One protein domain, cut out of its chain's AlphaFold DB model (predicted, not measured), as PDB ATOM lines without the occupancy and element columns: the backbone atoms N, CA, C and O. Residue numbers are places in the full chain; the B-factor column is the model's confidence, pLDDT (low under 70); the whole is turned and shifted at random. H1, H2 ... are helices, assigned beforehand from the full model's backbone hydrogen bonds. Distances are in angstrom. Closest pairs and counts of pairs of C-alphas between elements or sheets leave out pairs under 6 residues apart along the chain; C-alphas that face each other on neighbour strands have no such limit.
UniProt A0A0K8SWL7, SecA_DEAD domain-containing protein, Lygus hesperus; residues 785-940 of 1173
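AT A GLANCE: This is residues 785 to 940 of the 1173 residues of the protein "SecA_DEAD domain-containing protein" of Lygus hesperus (UniProt A0A0K8SWL7). Long helix H4 runs through the middle of a pile of crossed helices; H2 crosses it on one side and H6 on the opposite side, each also touching the shorter H5. H3 folds back along H4 at one end, and H1 packs on H2 and H5 at the other. The 156 printed residues have six named helices, H1 to H6 in order, and no named strand: all helix. The whole is compact, with a radius of gyration of the C-alphas of 15.5 A and spans of 45 by 37 by 23 A.

HOW THE PARTS SIT: H1, residues 788 to 798, forms a helical hairpin with H2, residues 805 to 827; the closest C-alphas, of Leu 792 and Thr 805, are 6.4 A apart. H3, residues 831 to 845, touches H4, residues 857 to 879, at a shallow tilt of 20 degrees, opposite ways, closest at C-alphas 835 and 874, 5.8 A. H2 and H4 touch at a steep tilt of 40 degrees, closest at C-alphas 815 and 865, 4.4 A. H5, residues 894 to 903, touches H2, closest at C-alphas 898 and 808, 7.0 A. H6, residues 926 to 939, touches H4 at C-alphas 936 and 868, 6.6 A, and H5 at C-alphas 929 and 896, 5.9 A. Every O i to N i+4 pair is within hydrogen-bond range in H1, H2, H5 and H6, against 10 of 11 in H3 and 16 of 19 in H4.

IN THESE COORDINATES: H1 begins at C-alpha 788 (93.424, 63.451, 316.816). H2 is 32.3 A long, H4 31.7 A with a kink of 33 degrees near residue 864. H6 ends at C-alpha 939 (69.099, 61.889, 325.482).

THE WHOLE: The printed part has no cut. The links H3 to H4, H4 to H5 and H5 to H6 are long. Residues 827 to 833 and 884 to 888 are among those with pLDDT under 70.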
ATOM      1  N   GLU A 785      92.771  69.946 309.529       69.38
ATOM      2  CA  GLU A 785      94.151  70.451 309.647       69.38
ATOM      3  C   GLU A 785      94.871  69.883 310.880       69.38
ATOM      4  O   GLU A 785      96.074  69.634 310.834       69.38
ATOM      5  N   ILE A 786      94.130  69.628 311.965       75.12
ATOM      6  CA  ILE A 786      94.649  69.041 313.204       75.12
ATOM      7  C   ILE A 786      94.013  67.663 313.409       75.12
ATOM      8  O   ILE A 786      92.832  67.530 313.734       75.12
ATOM      9  N   GLY A 787      94.818  66.612 313.245       81.00
ATOM     10  CA  GLY A 787      94.403  65.239 313.537       81.00
ATOM     11  C   GLY A 787      94.297  64.955 315.042       81.00
ATOM     12  O   GLY A 787      94.858  65.670 315.872       81.00
ATOM     13  N   VAL A 788      93.633  63.849 315.406       85.56
ATOM     14  CA  VAL A 788      93.424  63.451 316.816       85.56
ATOM     15  C   VAL A 788      94.727  63.329 317.615       85.56
ATOM     16  O   VAL A 788      94.752  63.668 318.791       85.56
ATOM     17  N   VAL A 789      95.824  62.886 316.988       85.69
ATOM     18  CA  VAL A 789      97.126  62.728 317.661       85.69
ATOM     19  C   VAL A 789      97.657  64.081 318.127       85.69
ATOM     20  O   VAL A 789      97.917  64.261 319.312       85.69
ATOM     21  N   GLN A 790      97.720  65.055 317.220       85.25
ATOM     22  CA  GLN A 790      98.169  66.409 317.536       85.25
ATOM     23  C   GLN A 790      97.202  67.112 318.503       85.25
ATOM     24  O   GLN A 790      97.633  67.828 319.404       85.25
ATOM     25  N   ALA A 791      95.891  66.874 318.377       86.06
ATOM     26  CA  ALA A 791      94.910  67.391 319.329       86.06
ATOM     27  C   ALA A 791      95.142  66.844 320.750       86.06
ATOM     28  O   ALA A 791      95.100  67.608 321.713       86.06
ATOM     29  N   LEU A 792      95.437  65.549 320.896       87.00
ATOM     30  CA  LEU A 792      95.758  64.933 322.188       87.00
ATOM     31  C   LEU A 792      97.079  65.451 322.771       87.00
ATOM     32  O   LEU A 792      97.162  65.639 323.984       87.00
ATOM     33  N   GLU A 793      98.087  65.726 321.939       85.62
ATOM     34  CA  GLU A 793      99.337  66.369 322.373       85.62
ATOM     35  C   GLU A 793      99.073  67.763 322.957       85.62
ATOM     36  O   GLU A 793      99.533  68.067 324.062       85.62
ATOM     37  N   LEU A 794      98.264  68.578 322.269       82.81
ATOM     38  CA  LEU A 794      97.853  69.904 322.745       82.81
ATOM     39  C   LEU A 794      97.064  69.817 324.062       82.81
ATOM     40  O   LEU A 794      97.359  70.550 325.007       82.81
ATOM     41  N   PHE A 795      96.105  68.889 324.165       80.31
ATOM     42  CA  PHE A 795      95.355  68.644 325.404       80.31
ATOM     43  C   PHE A 795      96.274  68.220 326.553       80.31
ATOM     44  O   PHE A 795      96.147  68.736 327.664       80.31
ATOM     45  N   SER A 796      97.204  67.297 326.302       81.69
ATOM     46  CA  SER A 796      98.137  66.795 327.314       81.69
ATOM     47  C   SER A 796      99.060  67.897 327.836       81.69
ATOM     48  O   SER A 796      99.292  67.977 329.046       81.69
ATOM     49  N   ALA A 797      99.546  68.775 326.950       82.12
ATOM     50  CA  ALA A 797     100.405  69.901 327.314       82.12
ATOM     51  C   ALA A 797      99.700  70.886 328.260       82.12
ATOM     52  O   ALA A 797     100.271  71.280 329.275       82.12
ATOM     53  N   ILE A 798      98.439  71.230 327.976       77.69
ATOM     54  CA  ILE A 798      97.644  72.159 328.799       77.69
ATOM     55  C   ILE A 798      97.278  71.539 330.160       77.69
ATOM     56  O   ILE A 798      97.194  72.239 331.166       77.69
ATOM     57  N   ASN A 799      97.102  70.216 330.219       75.38
ATOM     58  CA  ASN A 799      96.685  69.492 331.425       75.38
ATOM     59  C   ASN A 799      97.855  68.936 332.263       75.38
ATOM     60  O   ASN A 799      97.645  68.069 333.117       75.38
ATOM     61  N   ASN A 800      99.091  69.404 332.039       76.38
ATOM     62  CA  ASN A 800     100.298  68.958 332.752       76.38
ATOM     63  C   ASN A 800     100.472  67.421 332.775       76.38
ATOM     64  O   ASN A 800     100.934  66.858 333.769       76.38
ATOM     65  N   GLY A 801     100.045  66.722 331.716       65.25
ATOM     66  CA  GLY A 801     100.151  65.263 331.604       65.25
ATOM     67  C   GLY A 801      99.226  64.437 332.513       65.25
ATOM     68  O   GLY A 801      99.365  63.218 332.554       65.25
ATOM     69  N   LYS A 802      98.260  65.041 333.224       70.31
ATOM     70  CA  LYS A 802      97.290  64.331 334.094       70.31
ATOM     71  C   LYS A 802      96.102  63.711 333.332       70.31
ATOM     72  O   LYS A 802      94.999  63.638 333.865       70.31
ATOM     73  N   LEU A 803      96.306  63.319 332.078       81.31
ATOM     74  CA  LEU A 803      95.256  62.889 331.151       81.31
ATOM     75  C   LEU A 803      95.563  61.478 330.644       81.31
ATOM     76  O   LEU A 803      96.682  61.215 330.201       81.31
ATOM     77  N   ASN A 804      94.577  60.580 330.642       85.94
ATOM     78  CA  ASN A 804      94.726  59.284 329.979       85.94
ATOM     79  C   ASN A 804      94.452  59.433 328.473       85.94
ATOM     80  O   ASN A 804      93.332  59.245 327.993       85.94
ATOM     81  N   THR A 805      95.495  59.805 327.728       86.31
ATOM     82  CA  THR A 805      95.435  60.022 326.274       86.31
ATOM     83  C   THR A 805      95.008  58.772 325.507       86.31
ATOM     84  O   THR A 805      94.319  58.898 324.496       86.31
ATOM     85  N   GLU A 806      95.352  57.575 325.992       88.19
ATOM     86  CA  GLU A 806      95.013  56.313 325.326       88.19
ATOM     87  C   GLU A 806      93.509  56.022 325.399       88.19
ATOM     88  O   GLU A 806      92.894  55.727 324.373       88.19
ATOM     89  N   LYS A 807      92.882  56.203 326.573       90.31
ATOM     90  CA  LYS A 807      91.422  56.060 326.728       90.31
ATOM     91  C   LYS A 807      90.654  57.027 325.826       90.31
ATOM     92  O   LYS A 807      89.723  56.619 325.133       90.31
ATOM     93  N   LEU A 808      91.069  58.295 325.781       91.06
ATOM     94  CA  LEU A 808      90.435  59.301 324.919       91.06
ATOM     95  C   LEU A 808      90.618  58.982 323.438       91.06
ATOM     96  O   LEU A 808      89.668  59.112 322.669       91.06
ATOM     97  N   LYS A 809      91.806  58.519 323.036       92.00
ATOM     98  CA  LYS A 809      92.073  58.093 321.659       92.00
ATOM     99  C   LYS A 809      91.203  56.903 321.261       92.00
ATOM    100  O   LYS A 809      90.604  56.923 320.189       92.00
ATOM    101  N   GLN A 810      91.098  55.892 322.123       91.62
ATOM    102  CA  GLN A 810      90.254  54.719 321.897       91.62
ATOM    103  C   GLN A 810      88.778  55.111 321.750       91.62
ATOM    104  O   GLN A 810      88.116  54.685 320.801       91.62
ATOM    105  N   CYS A 811      88.275  55.945 322.660       93.12
ATOM    106  CA  CYS A 811      86.904  56.444 322.630       93.12
ATOM    107  C   CYS A 811      86.637  57.285 321.368       93.12
ATOM    108  O   CYS A 811      85.641  57.071 320.677       93.12
ATOM    109  N   TYR A 812      87.559  58.181 321.004       94.38
ATOM    110  CA  TYR A 812      87.462  58.997 319.792       94.38
ATOM    111  C   TYR A 812      87.450  58.159 318.512       94.38
ATOM    112  O   TYR A 812      86.649  58.428 317.620       94.38
ATOM    113  N   ASN A 813      88.294  57.131 318.412       94.00
ATOM    114  CA  ASN A 813      88.321  56.262 317.236       94.00
ATOM    115  C   ASN A 813      86.985  55.527 317.051       94.00
ATOM    116  O   ASN A 813      86.451  55.520 315.946       94.00
ATOM    117  N   ARG A 814      86.396  55.003 318.136       94.56
ATOM    118  CA  ARG A 814      85.061  54.375 318.104       94.56
ATOM    119  C   ARG A 814      83.967  55.360 317.699       94.56
ATOM    120  O   ARG A 814      83.109  55.029 316.884       94.56
ATOM    121  N   TYR A 815      84.019  56.577 318.240       96.19
ATOM    122  CA  TYR A 815      83.138  57.668 317.831       96.19
ATOM    123  C   TYR A 815      83.266  57.940 316.326       96.19
ATOM    124  O   TYR A 815      82.263  58.009 315.619       96.19
ATOM    125  N   LEU A 816      84.495  58.061 315.817       93.25
ATOM    126  CA  LEU A 816      84.759  58.409 314.426       93.25
ATOM    127  C   LEU A 816      84.310  57.302 313.464       93.25
ATOM    128  O   LEU A 816      83.718  57.605 312.430       93.25
ATOM    129  N   GLU A 817      84.558  56.035 313.803       93.88
ATOM    130  CA  GLU A 817      84.080  54.875 313.044       93.88
ATOM    131  C   GLU A 817      82.553  54.892 312.917       93.88
ATOM    132  O   GLU A 817      82.031  54.876 311.799       93.88
ATOM    133  N   LYS A 818      81.836  55.023 314.044       92.88
ATOM    134  CA  LYS A 818      80.367  55.045 314.052       92.88
ATOM    135  C   LYS A 818      79.794  56.288 313.362       92.88
ATOM    136  O   LYS A 818      78.800  56.203 312.647       92.88
ATOM    137  N   TYR A 819      80.435  57.444 313.523       92.50
ATOM    138  CA  TYR A 819      80.044  58.680 312.841       92.50
ATOM    139  C   TYR A 819      80.151  58.523 311.320       92.50
ATOM    140  O   TYR A 819      79.234  58.882 310.581       92.50
ATOM    141  N   ASN A 820      81.265  57.957 310.845       89.75
ATOM    142  CA  ASN A 820      81.487  57.728 309.422       89.75
ATOM    143  C   ASN A 820      80.495  56.714 308.841       89.75
ATOM    144  O   ASN A 820      80.044  56.922 307.716       89.75
ATOM    145  N   GLU A 821      80.116  55.680 309.599       89.12
ATOM    146  CA  GLU A 821      79.048  54.740 309.232       89.12
ATOM    147  C   GLU A 821      77.743  55.502 308.946       89.12
ATOM    148  O   GLU A 821      77.259  55.472 307.811       89.12
ATOM    149  N   TYR A 822      77.256  56.306 309.903       88.31
ATOM    150  CA  TYR A 822      76.031  57.097 309.735       88.31
ATOM    151  C   TYR A 822      76.088  58.045 308.529       88.31
ATOM    152  O   TYR A 822      75.140  58.113 307.746       88.31
ATOM    153  N   ILE A 823      77.198  58.768 308.340       85.81
ATOM    154  CA  ILE A 823      77.352  59.698 307.210       85.81
ATOM    155  C   ILE A 823      77.463  58.955 305.869       85.81
ATOM    156  O   ILE A 823      76.937  59.434 304.860       85.81
ATOM    157  N   SER A 824      78.122  57.794 305.823       78.94
ATOM    158  CA  SER A 824      78.244  56.985 304.603       78.94
ATOM    159  C   SER A 824      76.904  56.398 304.155       78.94
ATOM    160  O   SER A 824      76.580  56.467 302.967       78.94
ATOM    161  N   ASP A 825      76.075  55.951 305.099       70.12
ATOM    162  CA  ASP A 825      74.733  55.440 304.823       70.12
ATOM    163  C   ASP A 825      73.825  56.532 304.248       70.12
ATOM    164  O   ASP A 825      73.030  56.275 303.338       70.12
ATOM    165  N   VAL A 826      73.992  57.780 304.701       70.75
ATOM    166  CA  VAL A 826      73.266  58.938 304.160       70.75
ATOM    167  C   VAL A 826      73.678  59.245 302.723       70.75
ATOM    168  O   VAL A 826      72.814  59.569 301.918       70.75
ATOM    169  N   LYS A 827      74.954  59.092 302.343       63.69
ATOM    170  CA  LYS A 827      75.395  59.310 300.947       63.69
ATOM    171  C   LYS A 827      74.708  58.370 299.945       63.69
ATOM    172  O   LYS A 827      74.687  58.671 298.756       63.69
ATOM    173  N   SER A 828      74.125  57.265 300.416       56.28
ATOM    174  CA  SER A 828      73.387  56.292 299.600       56.28
ATOM    175  C   SER A 828      71.861  56.518 299.539       56.28
ATOM    176  O   SER A 828      71.187  55.869 298.738       56.28
ATOM    177  N   LYS A 829      71.288  57.420 300.360       52.31
ATOM    178  CA  LYS A 829      69.829  57.638 300.524       52.31
ATOM    179  C   LYS A 829      69.471  59.139 300.629       52.31
ATOM    180  O   LYS A 829      70.327  59.997 300.766       52.31
ATOM    181  N   ASN A 830      68.183  59.490 300.556       54.72
ATOM    182  CA  ASN A 830      67.725  60.892 300.621       54.72
ATOM    183  C   ASN A 830      67.975  61.535 302.023       54.72
ATOM    184  O   ASN A 830      67.570  60.921 303.015       54.72
ATOM    185  N   PRO A 831      68.528  62.769 302.148       53.84
ATOM    186  CA  PRO A 831      68.997  63.350 303.427       53.84
ATOM    187  C   PRO A 831      67.928  63.610 304.507       53.84
ATOM    188  O   PRO A 831      68.207  63.563 305.700       53.84
ATOM    189  N   HIS A 832      66.683  63.904 304.119       52.31
ATOM    190  CA  HIS A 832      65.606  64.138 305.095       52.31
ATOM    191  C   HIS A 832      65.060  62.834 305.696       52.31
ATOM    192  O   HIS A 832      64.695  62.795 306.868       52.31
ATOM    193  N   ASN A 833      65.069  61.747 304.920       57.00
ATOM    194  CA  ASN A 833      64.704  60.422 305.423       57.00
ATOM    195  C   ASN A 833      65.829  59.808 306.272       57.00
ATOM    196  O   ASN A 833      65.562  58.924 307.083       57.00
ATOM    197  N   SER A 834      67.072  60.275 306.112       70.19
ATOM    198  CA  SER A 834      68.216  59.757 306.859       70.19
ATOM    199  C   SER A 834      68.337  60.333 308.274       70.19
ATOM    200  O   SER A 834      68.666  59.564 309.169       70.19
ATOM    201  N   VAL A 835      67.983  61.606 308.525       83.81
ATOM    202  CA  VAL A 835      67.927  62.156 309.903       83.81
ATOM    203  C   VAL A 835      66.943  61.361 310.762       83.81
ATOM    204  O   VAL A 835      67.328  60.819 311.796       83.81
ATOM    205  N   ASN A 836      65.700  61.201 310.296       83.50
ATOM    206  CA  ASN A 836      64.691  60.411 311.009       83.50
ATOM    207  C   ASN A 836      65.118  58.942 311.167       83.50
ATOM    208  O   ASN A 836      64.841  58.330 312.198       83.50
ATOM    209  N   GLY A 837      65.812  58.383 310.168       83.44
ATOM    210  CA  GLY A 837      66.369  57.033 310.225       83.44
ATOM    211  C   GLY A 837      67.399  56.859 311.344       83.44
ATOM    212  O   GLY A 837      67.274  55.924 312.132       83.44
ATOM    213  N   ILE A 838      68.363  57.781 311.455       88.25
ATOM    214  CA  ILE A 838      69.392  57.761 312.508       88.25
ATOM    215  C   ILE A 838      68.740  57.919 313.884       88.25
ATOM    216  O   ILE A 838      68.965  57.081 314.755       88.25
ATOM    217  N   VAL A 839      67.870  58.922 314.063       88.88
ATOM    218  CA  VAL A 839      67.177  59.161 315.343       88.88
ATOM    219  C   VAL A 839      66.368  57.934 315.774       88.88
ATOM    220  O   VAL A 839      66.429  57.533 316.932       88.88
ATOM    221  N   THR A 840      65.634  57.301 314.853       86.50
ATOM    222  CA  THR A 840      64.825  56.109 315.164       86.50
ATOM    223  C   THR A 840      65.696  54.902 315.522       86.50
ATOM    224  O   THR A 840      65.314  54.123 316.394       86.50
ATOM    225  N   SER A 841      66.857  54.735 314.873       86.12
ATOM    226  CA  SER A 841      67.823  53.683 315.227       86.12
ATOM    227  C   SER A 841      68.368  53.905 316.631       86.12
ATOM    228  O   SER A 841      68.329  52.996 317.452       86.12
ATOM    229  N   MET A 842      68.789  55.136 316.935       89.19
ATOM    230  CA  MET A 842      69.320  55.488 318.249       89.19
ATOM    231  C   MET A 842      68.285  55.280 319.355       89.19
ATOM    232  O   MET A 842      68.587  54.633 320.346       89.19
ATOM    233  N   LYS A 843      67.046  55.756 319.177       85.88
ATOM    234  CA  LYS A 843      65.986  55.567 320.184       85.88
ATOM    235  C   LYS A 843      65.667  54.094 320.457       85.88
ATOM    236  O   LYS A 843      65.258  53.778 321.559       85.88
ATOM    237  N   ARG A 844      65.846  53.207 319.471       83.69
ATOM    238  CA  ARG A 844      65.625  51.760 319.625       83.69
ATOM    239  C   ARG A 844      66.808  51.048 320.279       83.69
ATOM    240  O   ARG A 844      66.617  50.073 320.993       83.69
ATOM    241  N   GLU A 845      68.026  51.475 319.961       81.44
ATOM    242  CA  GLU A 845      69.252  50.881 320.504       81.44
ATOM    243  C   GLU A 845      69.470  51.246 321.978       81.44
ATOM    244  O   GLU A 845      70.132  50.491 322.686       81.44
ATOM    245  N   TYR A 846      68.891  52.359 322.444       76.75
ATOM    246  CA  TYR A 846      69.092  52.876 323.794       76.75
ATOM    247  C   TYR A 846      67.760  53.322 324.432       76.75
ATOM    248  O   TYR A 846      67.392  54.492 324.342       76.75
ATOM    249  N   GLU A 847      67.019  52.389 325.046       63.47
ATOM    250  CA  GLU A 847      65.719  52.672 325.695       63.47
ATOM    251  C   GLU A 847      65.811  52.912 327.218       63.47
ATOM    252  O   GLU A 847      64.906  53.533 327.764       63.47
ATOM    253  N   ASP A 848      66.908  52.530 327.889       68.31
ATOM    254  CA  ASP A 848      67.079  52.681 329.345       68.31
ATOM    255  C   ASP A 848      68.532  53.032 329.721       68.31
ATOM    256  O   ASP A 848      69.460  52.279 329.418       68.31
ATOM    257  N   PHE A 849      68.736  54.161 330.413       73.50
ATOM    258  CA  PHE A 849      70.056  54.635 330.849       73.50
ATOM    259  C   PHE A 849      70.207  54.629 332.374       73.50
ATOM    260  O   PHE A 849      69.294  55.007 333.111       73.50
ATOM    261  N   GLU A 850      71.387  54.227 332.851       68.25
ATOM    262  CA  GLU A 850      71.758  54.313 334.266       68.25
ATOM    263  C   GLU A 850      72.084  55.763 334.679       68.25
ATOM    264  O   GLU A 850      72.543  56.564 333.863       68.25
ATOM    265  N   GLU A 851      71.897  56.096 335.963       71.88
ATOM    266  CA  GLU A 851      72.277  57.403 336.529       71.88
ATOM    267  C   GLU A 851      73.793  57.646 336.466       71.88
ATOM    268  O   GLU A 851      74.582  56.695 336.500       71.88
ATOM    269  N   PHE A 852      74.209  58.922 336.445       75.81
ATOM    270  CA  PHE A 852      75.625  59.306 336.354       75.81
ATOM    271  C   PHE A 852      76.529  58.532 337.295       75.81
ATOM    272  O   PHE A 852      77.613  58.144 336.890       75.81
ATOM    273  N   THR A 853      76.120  58.304 338.539       76.69
ATOM    274  CA  THR A 853      76.938  57.638 339.562       76.69
ATOM    275  C   THR A 853      77.371  56.223 339.178       76.69
ATOM    276  O   THR A 853      78.370  55.746 339.711       76.69
ATOM    277  N   ASN A 854      76.688  55.581 338.230       83.25
ATOM    278  CA  ASN A 854      76.953  54.203 337.819       83.25
ATOM    279  C   ASN A 854      77.778  54.095 336.526       83.25
ATOM    280  O   ASN A 854      78.220  53.001 336.174       83.25
ATOM    281  N   TRP A 855      78.061  55.207 335.833       88.69
ATOM    282  CA  TRP A 855      78.780  55.180 334.553       88.69
ATOM    283  C   TRP A 855      80.238  54.726 334.724       88.69
ATOM    284  O   TRP A 855      81.115  55.513 335.091       88.69
ATOM    285  N   GLY A 856      80.502  53.449 334.449       88.12
ATOM    286  CA  GLY A 856      81.838  52.848 334.429       88.12
ATOM    287  C   GLY A 856      82.509  52.868 333.050       88.12
ATOM    288  O   GLY A 856      81.998  53.448 332.090       88.12
ATOM    289  N   ASP A 857      83.657  52.192 332.945       88.25
ATOM    290  CA  ASP A 857      84.440  52.101 331.701       88.25
ATOM    291  C   ASP A 857      83.653  51.469 330.538       88.25
ATOM    292  O   ASP A 857      83.820  51.899 329.396       88.25
ATOM    293  N   ASP A 858      82.762  50.510 330.814       87.56
ATOM    294  CA  ASP A 858      81.933  49.862 329.787       87.56
ATOM    295  C   ASP A 858      81.036  50.882 329.074       87.56
ATOM    296  O   ASP A 858      81.060  50.989 327.848       87.56
ATOM    297  N   PHE A 859      80.322  51.721 329.828       89.44
ATOM    298  CA  PHE A 859      79.509  52.786 329.243       89.44
ATOM    299  C   PHE A 859      80.381  53.870 328.591       89.44
ATOM    300  O   PHE A 859      80.173  54.218 327.425       89.44
ATOM    301  N   LYS A 860      81.392  54.375 329.315       90.75
ATOM    302  CA  LYS A 860      82.233  55.508 328.886       90.75
ATOM    303  C   LYS A 860      83.036  55.228 327.614       90.75
ATOM    304  O   LYS A 860      83.214  56.135 326.807       90.75
ATOM    305  N   LEU A 861      83.540  54.006 327.431       90.19
ATOM    306  CA  LEU A 861      84.390  53.655 326.289       90.19
ATOM    307  C   LEU A 861      83.624  52.966 325.155       90.19
ATOM    308  O   LEU A 861      84.136  52.944 324.032       90.19
ATOM    309  N   VAL A 862      82.455  52.365 325.408       89.50
ATOM    310  CA  VAL A 862      81.701  51.603 324.393       89.50
ATOM    311  C   VAL A 862      80.448  52.343 323.930       89.50
ATOM    312  O   VAL A 862      80.320  52.575 322.730       89.50
ATOM    313  N   GLU A 863      79.543  52.715 324.835       90.06
ATOM    314  CA  GLU A 863      78.222  53.245 324.458       90.06
ATOM    315  C   GLU A 863      78.227  54.762 324.245       90.06
ATOM    316  O   GLU A 863      77.753  55.246 323.215       90.06
ATOM    317  N   LEU A 864      78.868  55.514 325.144       92.69
ATOM    318  CA  LEU A 864      79.040  56.967 325.034       92.69
ATOM    319  C   LEU A 864      79.543  57.416 323.647       92.69
ATOM    320  O   LEU A 864      78.895  58.280 323.045       92.69
ATOM    321  N   PRO A 865      80.640  56.864 323.078       94.81
ATOM    322  CA  PRO A 865      81.115  57.299 321.765       94.81
ATOM    323  C   PRO A 865      80.133  57.010 320.624       94.81
ATOM    324  O   PRO A 865      80.108  57.778 319.664       94.81
ATOM    325  N   LYS A 866      79.307  55.956 320.708       93.69
ATOM    326  CA  LYS A 866      78.298  55.644 319.678       93.69
ATOM    327  C   LYS A 866      77.133  56.630 319.719       93.69
ATOM    328  O   LYS A 866      76.718  57.127 318.674       93.69
ATOM    329  N   ILE A 867      76.641  56.945 320.919       93.50
ATOM    330  CA  ILE A 867      75.562  57.923 321.112       93.50
ATOM    331  C   ILE A 867      76.032  59.297 320.635       93.50
ATOM    332  O   ILE A 867      75.363  59.938 319.824       93.50
ATOM    333  N   LEU A 868      77.228  59.716 321.063       95.31
ATOM    334  CA  LEU A 868      77.819  60.979 320.634       95.31
ATOM    335  C   LEU A 868      78.018  61.019 319.110       95.31
ATOM    336  O   LEU A 868      77.777  62.053 318.497       95.31
ATOM    337  N   ALA A 869      78.393  59.902 318.477       94.88
ATOM    338  CA  ALA A 869      78.525  59.810 317.023       94.88
ATOM    339  C   ALA A 869      77.199  60.029 316.288       94.88
ATOM    340  O   ALA A 869      77.170  60.752 315.292       94.88
ATOM    341  N   GLY A 870      76.104  59.447 316.781       93.50
ATOM    342  CA  GLY A 870      74.777  59.637 316.203       93.50
ATOM    343  C   GLY A 870      74.247  61.066 316.374       93.50
ATOM    344  O   GLY A 870      73.764  61.660 315.407       93.50
ATOM    345  N   LEU A 871      74.432  61.660 317.561       94.75
ATOM    346  CA  LEU A 871      74.120  63.073 317.823       94.75
ATOM    347  C   LEU A 871      74.909  63.994 316.887       94.75
ATOM    348  O   LEU A 871      74.325  64.815 316.179       94.75
ATOM    349  N   SER A 872      76.229  63.809 316.818       94.62
ATOM    350  CA  SER A 872      77.093  64.566 315.914       94.62
ATOM    351  C   SER A 872      76.687  64.394 314.452       94.62
ATOM    352  O   SER A 872      76.692  65.372 313.717       94.62
ATOM    353  N   ALA A 873      76.311  63.188 314.012       92.06
ATOM    354  CA  ALA A 873      75.879  62.945 312.636       92.06
ATOM    355  C   ALA A 873      74.595  63.713 312.299       92.06
ATOM    356  O   ALA A 873      74.537  64.377 311.264       92.06
ATOM    357  N   VAL A 874      73.585  63.686 313.174       91.69
ATOM    358  CA  VAL A 874      72.345  64.448 312.966       91.69
ATOM    359  C   VAL A 874      72.614  65.951 312.967       91.69
ATOM    360  O   VAL A 874      72.142  66.643 312.065       91.69
ATOM    361  N   TRP A 875      73.420  66.454 313.908       92.50
ATOM    362  CA  TRP A 875      73.833  67.859 313.918       92.50
ATOM    363  C   TRP A 875      74.525  68.250 312.603       92.50
ATOM    364  O   TRP A 875      74.112  69.210 311.949       92.50
ATOM    365  N   SER A 876      75.501  67.455 312.150       89.81
ATOM    366  CA  SER A 876      76.215  67.672 310.888       89.81
ATOM    367  C   SER A 876      75.268  67.728 309.691       89.81
ATOM    368  O   SER A 876      75.435  68.575 308.816       89.81
ATOM    369  N   LEU A 877      74.261  66.850 309.632       87.56
ATOM    370  CA  LEU A 877      73.280  66.814 308.544       87.56
ATOM    371  C   LEU A 877      72.364  68.042 308.538       87.56
ATOM    372  O   LEU A 877      72.090  68.584 307.465       87.56
ATOM    373  N   LEU A 878      71.911  68.487 309.714       86.69
ATOM    374  CA  LEU A 878      71.039  69.655 309.852       86.69
ATOM    375  C   LEU A 878      71.773  70.945 309.482       86.69
ATOM    376  O   LEU A 878      71.299  71.698 308.632       86.69
ATOM    377  N   VAL A 879      72.966  71.161 310.044       84.94
ATOM    378  CA  VAL A 879      73.764  72.370 309.784       84.94
ATOM    379  C   VAL A 879      74.303  72.381 308.349       84.94
ATOM    380  O   VAL A 879      74.413  73.437 307.729       84.94
ATOM    381  N   SER A 880      74.574  71.209 307.766       84.56
ATOM    382  CA  SER A 880      75.075  71.108 306.389       84.56
ATOM    383  C   SER A 880      73.986  71.072 305.317       84.56
ATOM    384  O   SER A 880      74.313  70.857 304.150       84.56
ATOM    385  N   LYS A 881      72.700  71.244 305.653       81.50
ATOM    386  CA  LYS A 881      71.579  71.089 304.702       81.50
ATOM    387  C   LYS A 881      71.787  71.863 303.393       81.50
ATOM    388  O   LYS A 881      71.483  71.349 302.314       81.50
ATOM    389  N   ASP A 882      72.350  73.063 303.487       77.12
ATOM    390  CA  ASP A 882      72.599  73.931 302.336       77.12
ATOM    391  C   ASP A 882      73.935  73.669 301.626       77.12
ATOM    392  O   ASP A 882      74.030  73.897 300.426       77.12
ATOM    393  N   VAL A 883      74.938  73.119 302.318       73.38
ATOM    394  CA  VAL A 883      76.313  72.934 301.798       73.38
ATOM    395  C   VAL A 883      76.644  71.485 301.403       73.38
ATOM    396  O   VAL A 883      77.662  71.220 300.759       73.38
ATOM    397  N   SER A 884      75.769  70.535 301.740       68.81
ATOM    398  CA  SER A 884      75.978  69.088 301.584       68.81
ATOM    399  C   SER A 884      76.012  68.581 300.138       68.81
ATOM    400  O   SER A 884      76.403  67.436 299.915       68.81
ATOM    401  N   SER A 885      75.651  69.402 299.140       60.53
ATOM    402  CA  SER A 885      75.796  69.053 297.711       60.53
ATOM    403  C   SER A 885      77.237  68.736 297.317       60.53
ATOM    404  O   SER A 885      77.453  67.944 296.413       60.53
ATOM    405  N   SER A 886      78.204  69.306 298.035       56.50
ATOM    406  CA  SER A 886      79.639  69.044 297.879       56.50
ATOM    407  C   SER A 886      80.070  67.625 298.287       56.50
ATOM    408  O   SER A 886      81.213  67.223 298.089       56.50
ATOM    409  N   GLY A 887      79.198  66.865 298.961       59.97
ATOM    410  CA  GLY A 887      79.577  65.618 299.629       59.97
ATOM    411  C   GLY A 887      80.468  65.815 300.867       59.97
ATOM    412  O   GLY A 887      80.847  64.817 301.503       59.97
ATOM    413  N   LYS A 888      80.775  67.072 301.224       67.25
ATOM    414  CA  LYS A 888      81.424  67.491 302.469       67.25
ATOM    415  C   LYS A 888      80.366  68.026 303.431       67.25
ATOM    416  O   LYS A 888      79.447  68.742 303.047       67.25
ATOM    417  N   PHE A 889      80.507  67.651 304.695       74.81
ATOM    418  CA  PHE A 889      79.612  68.052 305.773       74.81
ATOM    419  C   PHE A 889      80.424  68.821 306.805       74.81
ATOM    420  O   PHE A 889      81.550  68.427 307.122       74.81
ATOM    421  N   LEU A 890      79.841  69.886 307.343       82.94
ATOM    422  CA  LEU A 890      80.284  70.475 308.596       82.94
ATOM    423  C   LEU A 890      80.172  69.382 309.660       82.94
ATOM    424  O   LEU A 890      79.083  68.860 309.875       82.94
ATOM    425  N   LYS A 891      81.295  69.000 310.270       86.94
ATOM    426  CA  LYS A 891      81.342  68.038 311.379       86.94
ATOM    427  C   LYS A 891      81.997  68.672 312.600       86.94
ATOM    428  O   LYS A 891      82.847  69.544 312.411       86.94
ATOM    429  N   PRO A 892      81.668  68.241 313.826       89.06
ATOM    430  CA  PRO A 892      82.352  68.733 315.014       89.06
ATOM    431  C   PRO A 892      83.857  68.457 314.928       89.06
ATOM    432  O   PRO A 892      84.279  67.351 314.575       89.06
ATOM    433  N   HIS A 893      84.672  69.463 315.233       87.31
ATOM    434  CA  HIS A 893      86.127  69.334 315.204       87.31
ATOM    435  C   HIS A 893      86.602  68.326 316.267       87.31
ATOM    436  O   HIS A 893      85.986  68.186 317.327       87.31
ATOM    437  N   CYS A 894      87.727  67.643 316.031       87.81
ATOM    438  CA  CYS A 894      88.234  66.612 316.948       87.81
ATOM    439  C   CYS A 894      88.436  67.143 318.383       87.81
ATOM    440  O   CYS A 894      88.049  66.484 319.342       87.81
ATOM    441  N   ILE A 895      88.926  68.380 318.523       87.56
ATOM    442  CA  ILE A 895      89.081  69.104 319.800       87.56
ATOM    443  C   ILE A 895      87.746  69.271 320.541       87.56
ATOM    444  O   ILE A 895      87.711  69.124 321.758       87.56
ATOM    445  N   GLN A 896      86.647  69.553 319.833       90.06
ATOM    446  CA  GLN A 896      85.325  69.733 320.448       90.06
ATOM    447  C   GLN A 896      84.818  68.410 321.026       90.06
ATOM    448  O   GLN A 896      84.365  68.365 322.166       90.06
ATOM    449  N   ILE A 897      84.977  67.318 320.275       93.25
ATOM    450  CA  ILE A 897      84.605  65.972 320.723       93.25
ATOM    451  C   ILE A 897      85.471  65.513 321.899       93.25
ATOM    452  O   ILE A 897      84.940  65.011 322.886       93.25
ATOM    453  N   LEU A 898      86.789  65.730 321.841       90.75
ATOM    454  CA  LEU A 898      87.693  65.423 322.955       90.75
ATOM    455  C   LEU A 898      87.353  66.241 324.210       90.75
ATOM    456  O   LEU A 898      87.409  65.706 325.315       90.75
ATOM    457  N   CYS A 899      86.948  67.505 324.049       91.12
ATOM    458  CA  CYS A 899      86.462  68.337 325.149       91.12
ATOM    459  C   CYS A 899      85.209  67.728 325.798       91.12
ATOM    460  O   CYS A 899      85.194  67.540 327.011       91.12
ATOM    461  N   ILE A 900      84.207  67.332 325.003       94.31
ATOM    462  CA  ILE A 900      82.994  66.652 325.498       94.31
ATOM    463  C   ILE A 900      83.359  65.358 326.238       94.31
ATOM    464  O   ILE A 900      82.908  65.144 327.360       94.31
ATOM    465  N   MET A 901      84.219  64.514 325.658       92.94
ATOM    466  CA  MET A 901      84.662  63.264 326.292       92.94
ATOM    467  C   MET A 901      85.363  63.510 327.632       92.94
ATOM    468  O   MET A 901      85.154  62.766 328.590       92.94
ATOM    469  N   ARG A 902      86.168  64.574 327.729       89.62
ATOM    470  CA  ARG A 902      86.828  64.956 328.979       89.62
ATOM    471  C   ARG A 902      85.834  65.482 330.015       89.62
ATOM    472  O   ARG A 902      85.910  65.056 331.162       89.62
ATOM    473  N   LEU A 903      84.880  66.327 329.617       91.19
ATOM    474  CA  LEU A 903      83.791  66.794 330.490       91.19
ATOM    475  C   LEU A 903      82.943  65.628 331.025       91.19
ATOM    476  O   LEU A 903      82.449  65.693 332.142       91.19
ATOM    477  N   LEU A 904      82.838  64.533 330.267       91.75
ATOM    478  CA  LEU A 904      82.174  63.289 330.669       91.75
ATOM    479  C   LEU A 904      83.105  62.290 331.390       91.75
ATOM    480  O   LEU A 904      82.723  61.148 331.639       91.75
ATOM    481  N   SER A 905      84.320  62.707 331.766       90.69
ATOM    482  CA  SER A 905      85.290  61.917 332.545       90.69
ATOM    483  C   SER A 905      85.706  60.581 331.905       90.69
ATOM    484  O   SER A 905      85.950  59.605 332.616       90.69
ATOM    485  N   VAL A 906      85.797  60.520 330.572       90.62
ATOM    486  CA  VAL A 906      86.182  59.303 329.819       90.62
ATOM    487  C   VAL A 906      87.610  58.834 330.126       90.62
ATOM    488  O   VAL A 906      87.914  57.645 330.081       90.62
ATOM    489  N   ASP A 907      88.510  59.754 330.453       88.06
ATOM    490  CA  ASP A 907      89.905  59.463 330.787       88.06
ATOM    491  C   ASP A 907      90.123  59.071 332.258       88.06
ATOM    492  O   ASP A 907      91.255  58.777 332.649       88.06
ATOM    493  N   ASN A 908      89.053  59.017 333.058       84.62
ATOM    494  CA  ASN A 908      89.067  58.568 334.446       84.62
ATOM    495  C   ASN A 908      88.273  57.257 334.602       84.62
ATOM    496  O   ASN A 908      87.118  57.167 334.193       84.62
ATOM    497  N   SER A 909      88.895  56.248 335.221       81.75
ATOM    498  CA  SER A 909      88.275  54.939 335.489       81.75
ATOM    499  C   SER A 909      87.292  54.943 336.667       81.75
ATOM    500  O   SER A 909      86.657  53.923 336.923       81.75
ATOM    501  N   ALA A 910      87.197  56.039 337.429       84.88
ATOM    502  CA  ALA A 910      86.210  56.168 338.496       84.88
ATOM    503  C   ALA A 910      84.783  56.100 337.929       84.88
ATOM    504  O   ALA A 910      84.524  56.571 336.815       84.88
ATOM    505  N   GLN A 911      83.860  55.517 338.698       86.12
ATOM    506  CA  GLN A 911      82.447  55.529 338.335       86.12
ATOM    507  C   GLN A 911      81.902  56.960 338.373       86.12
ATOM    508  O   GLN A 911      82.201  57.743 339.274       86.12
ATOM    509  N   GLY A 912      81.111  57.274 337.356       86.62
ATOM    510  CA  GLY A 912      80.437  58.543 337.164       86.62
ATOM    511  C   GLY A 912      81.257  59.687 336.603       86.62
ATOM    512  O   GLY A 912      82.341  59.500 336.045       86.62
ATOM    513  N   VAL A 913      80.652  60.871 336.637       88.38
ATOM    514  CA  VAL A 913      81.146  62.073 335.962       88.38
ATOM    515  C   VAL A 913      81.568  63.091 337.015       88.38
ATOM    516  O   VAL A 913      80.769  63.499 337.854       88.38
ATOM    517  N   GLU A 914      82.838  63.485 336.986       86.75
ATOM    518  CA  GLU A 914      83.379  64.512 337.875       86.75
ATOM    519  C   GLU A 914      82.950  65.915 337.422       86.75
ATOM    520  O   GLU A 914      82.654  66.152 336.250       86.75
ATOM    521  N   HIS A 915      82.944  66.876 338.346       86.69
ATOM    522  CA  HIS A 915      82.772  68.279 337.981       86.69
ATOM    523  C   HIS A 915      84.034  68.795 337.286       86.69
ATOM    524  O   HIS A 915      85.130  68.724 337.844       86.69
ATOM    525  N   HIS A 916      83.872  69.350 336.086       83.81
ATOM    526  CA  HIS A 916      84.983  69.822 335.261       83.81
ATOM    527  C   HIS A 916      84.903  71.312 334.975       83.81
ATOM    528  O   HIS A 916      83.826  71.900 334.893       83.81
ATOM    529  N   LEU A 917      86.076  71.894 334.738       85.00
ATOM    530  CA  LEU A 917      86.211  73.206 334.132       85.00
ATOM    531  C   LEU A 917      87.032  73.088 332.851       85.00
ATOM    532  O   LEU A 917      88.153  72.585 332.878       85.00
ATOM    533  N   ALA A 918      86.479  73.564 331.737       84.81
ATOM    534  CA  ALA A 918      87.153  73.563 330.447       84.81
ATOM    535  C   ALA A 918      87.331  74.993 329.931       84.81
ATOM    536  O   ALA A 918      86.371  75.760 329.841       84.81
ATOM    537  N   GLN A 919      88.562  75.340 329.549       84.19
ATOM    538  CA  GLN A 919      88.855  76.586 328.848       84.19
ATOM    539  C   GLN A 919      88.806  76.342 327.338       84.19
ATOM    540  O   GLN A 919      89.600  75.580 326.791       84.19
ATOM    541  N   VAL A 920      87.881  77.018 326.662       82.44
ATOM    542  CA  VAL A 920      87.721  76.978 325.203       82.44
ATOM    543  C   VAL A 920      87.875  78.409 324.700       82.44
ATOM    544  O   VAL A 920      87.131  79.289 325.127       82.44
ATOM    545  N   LEU A 921      88.856  78.656 323.829       76.06
ATOM    546  CA  LEU A 921      89.099  79.997 323.291       76.06
ATOM    547  C   LEU A 921      87.938  80.454 322.395       76.06
ATOM    548  O   LEU A 921      87.275  79.644 321.739       76.06
ATOM    549  N   THR A 922      87.711  81.766 322.334       66.19
ATOM    550  CA  THR A 922      86.695  82.369 321.463       66.19
ATOM    551  C   THR A 922      86.906  81.940 320.009       66.19
ATOM    552  O   THR A 922      88.031  81.906 319.517       66.19
ATOM    553  N   GLY A 923      85.820  81.579 319.323       63.97
ATOM    554  CA  GLY A 923      85.865  81.096 317.938       63.97
ATOM    555  C   GLY A 923      86.194  79.605 317.771       63.97
ATOM    556  O   GLY A 923      86.094  79.097 316.663       63.97
ATOM    557  N   GLN A 924      86.503  78.863 318.845       70.25
ATOM    558  CA  GLN A 924      86.771  77.411 318.782       70.25
ATOM    559  C   GLN A 924      85.494  76.537 318.828       70.25
ATOM    560  O   GLN A 924      85.567  75.308 318.859       70.25
ATOM    561  N   GLY A 925      84.306  77.158 318.827       76.94
ATOM    562  CA  GLY A 925      83.009  76.469 318.770       76.94
ATOM    563  C   GLY A 925      82.457  75.997 320.120       76.94
ATOM    564  O   GLY A 925      81.953  74.882 320.229       76.94
ATOM    565  N   LYS A 926      82.516  76.851 321.149       87.69
ATOM    566  CA  LYS A 926      81.968  76.583 322.494       87.69
ATOM    567  C   LYS A 926      80.479  76.209 322.473       87.69
ATOM    568  O   LYS A 926      80.098  75.229 323.102       87.69
ATOM    569  N   SER A 927      79.669  76.906 321.676       88.62
ATOM    570  CA  SER A 927      78.239  76.604 321.516       88.62
ATOM    571  C   SER A 927      77.985  75.201 320.951       88.62
ATOM    572  O   SER A 927      77.042  74.545 321.374       88.62
ATOM    573  N   VAL A 928      78.861  74.681 320.077       90.19
ATOM    574  CA  VAL A 928      78.772  73.293 319.573       90.19
ATOM    575  C   VAL A 928      79.042  72.282 320.682       90.19
ATOM    576  O   VAL A 928      78.315  71.298 320.791       90.19
ATOM    577  N   ILE A 929      80.032  72.543 321.539       93.19
ATOM    578  CA  ILE A 929      80.299  71.712 322.722       93.19
ATOM    579  C   ILE A 929      79.083  71.714 323.652       93.19
ATOM    580  O   ILE A 929      78.617  70.641 324.025       93.19
ATOM    581  N   LEU A 930      78.550  72.896 323.989       92.81
ATOM    582  CA  LEU A 930      77.400  73.024 324.886       92.81
ATOM    583  C   LEU A 930      76.149  72.353 324.305       92.81
ATOM    584  O   LEU A 930      75.505  71.585 325.011       92.81
ATOM    585  N   GLY A 931      75.831  72.580 323.030       94.12
ATOM    586  CA  GLY A 931      74.658  72.002 322.374       94.12
ATOM    587  C   GLY A 931      74.732  70.478 322.235       94.12
ATOM    588  O   GLY A 931      73.773  69.787 322.577       94.12
ATOM    589  N   LEU A 932      75.875  69.927 321.801       95.69
ATOM    590  CA  LEU A 932      76.059  68.471 321.699       95.69
ATOM    591  C   LEU A 932      76.062  67.792 323.070       95.69
ATOM    592  O   LEU A 932      75.439  66.744 323.226       95.69
ATOM    593  N   LEU A 933      76.737  68.379 324.063       95.50
ATOM    594  CA  LEU A 933      76.752  67.845 325.422       95.50
ATOM    595  C   LEU A 933      75.358  67.918 326.057       95.50
ATOM    596  O   LEU A 933      74.922  66.935 326.645       95.50
ATOM    597  N   SER A 934      74.619  69.015 325.867       95.75
ATOM    598  CA  SER A 934      73.242  69.136 326.366       95.75
ATOM    599  C   SER A 934      72.329  68.078 325.752       95.75
ATOM    600  O   SER A 934      71.615  67.392 326.473       95.75
ATOM    601  N   ALA A 935      72.406  67.873 324.434       95.38
ATOM    602  CA  ALA A 935      71.635  66.824 323.775       95.38
ATOM    603  C   ALA A 935      72.040  65.419 324.236       95.38
ATOM    604  O   ALA A 935      71.172  64.575 324.410       95.38
ATOM    605  N   PHE A 936      73.331  65.163 324.468       94.62
ATOM    606  CA  PHE A 936      73.803  63.881 324.996       94.62
ATOM    607  C   PHE A 936      73.250  63.599 326.396       94.62
ATOM    608  O   PHE A 936      72.746  62.509 326.664       94.62
ATOM    609  N   LEU A 937      73.307  64.586 327.287       92.81
ATOM    610  CA  LEU A 937      72.819  64.449 328.655       92.81
ATOM    611  C   LEU A 937      71.292  64.297 328.700       92.81
ATOM    612  O   LEU A 937      70.787  63.408 329.383       92.81
ATOM    613  N   ALA A 938      70.568  65.079 327.901       92.50
ATOM    614  CA  ALA A 938      69.117  64.964 327.792       92.50
ATOM    615  C   ALA A 938      68.677  63.635 327.164       92.50
ATOM    616  O   ALA A 938      67.795  62.959 327.683       92.50
ATOM    617  N   PHE A 939      69.360  63.188 326.106       91.19
ATOM    618  CA  PHE A 939      69.099  61.889 325.482       91.19
ATOM    619  C   PHE A 939      69.362  60.714 326.436       91.19
ATOM    620  O   PHE A 939      68.727  59.674 326.304       91.19
ATOM    621  N   THR A 940      70.255  60.887 327.417       89.12
ATOM    622  CA  THR A 940      70.529  59.895 328.471       89.12
ATOM    623  C   THR A 940      69.620  60.030 329.702       89.12
ATOM    624  O   THR A 940      69.877  59.391 330.719       89.12
TER     625      THR A 940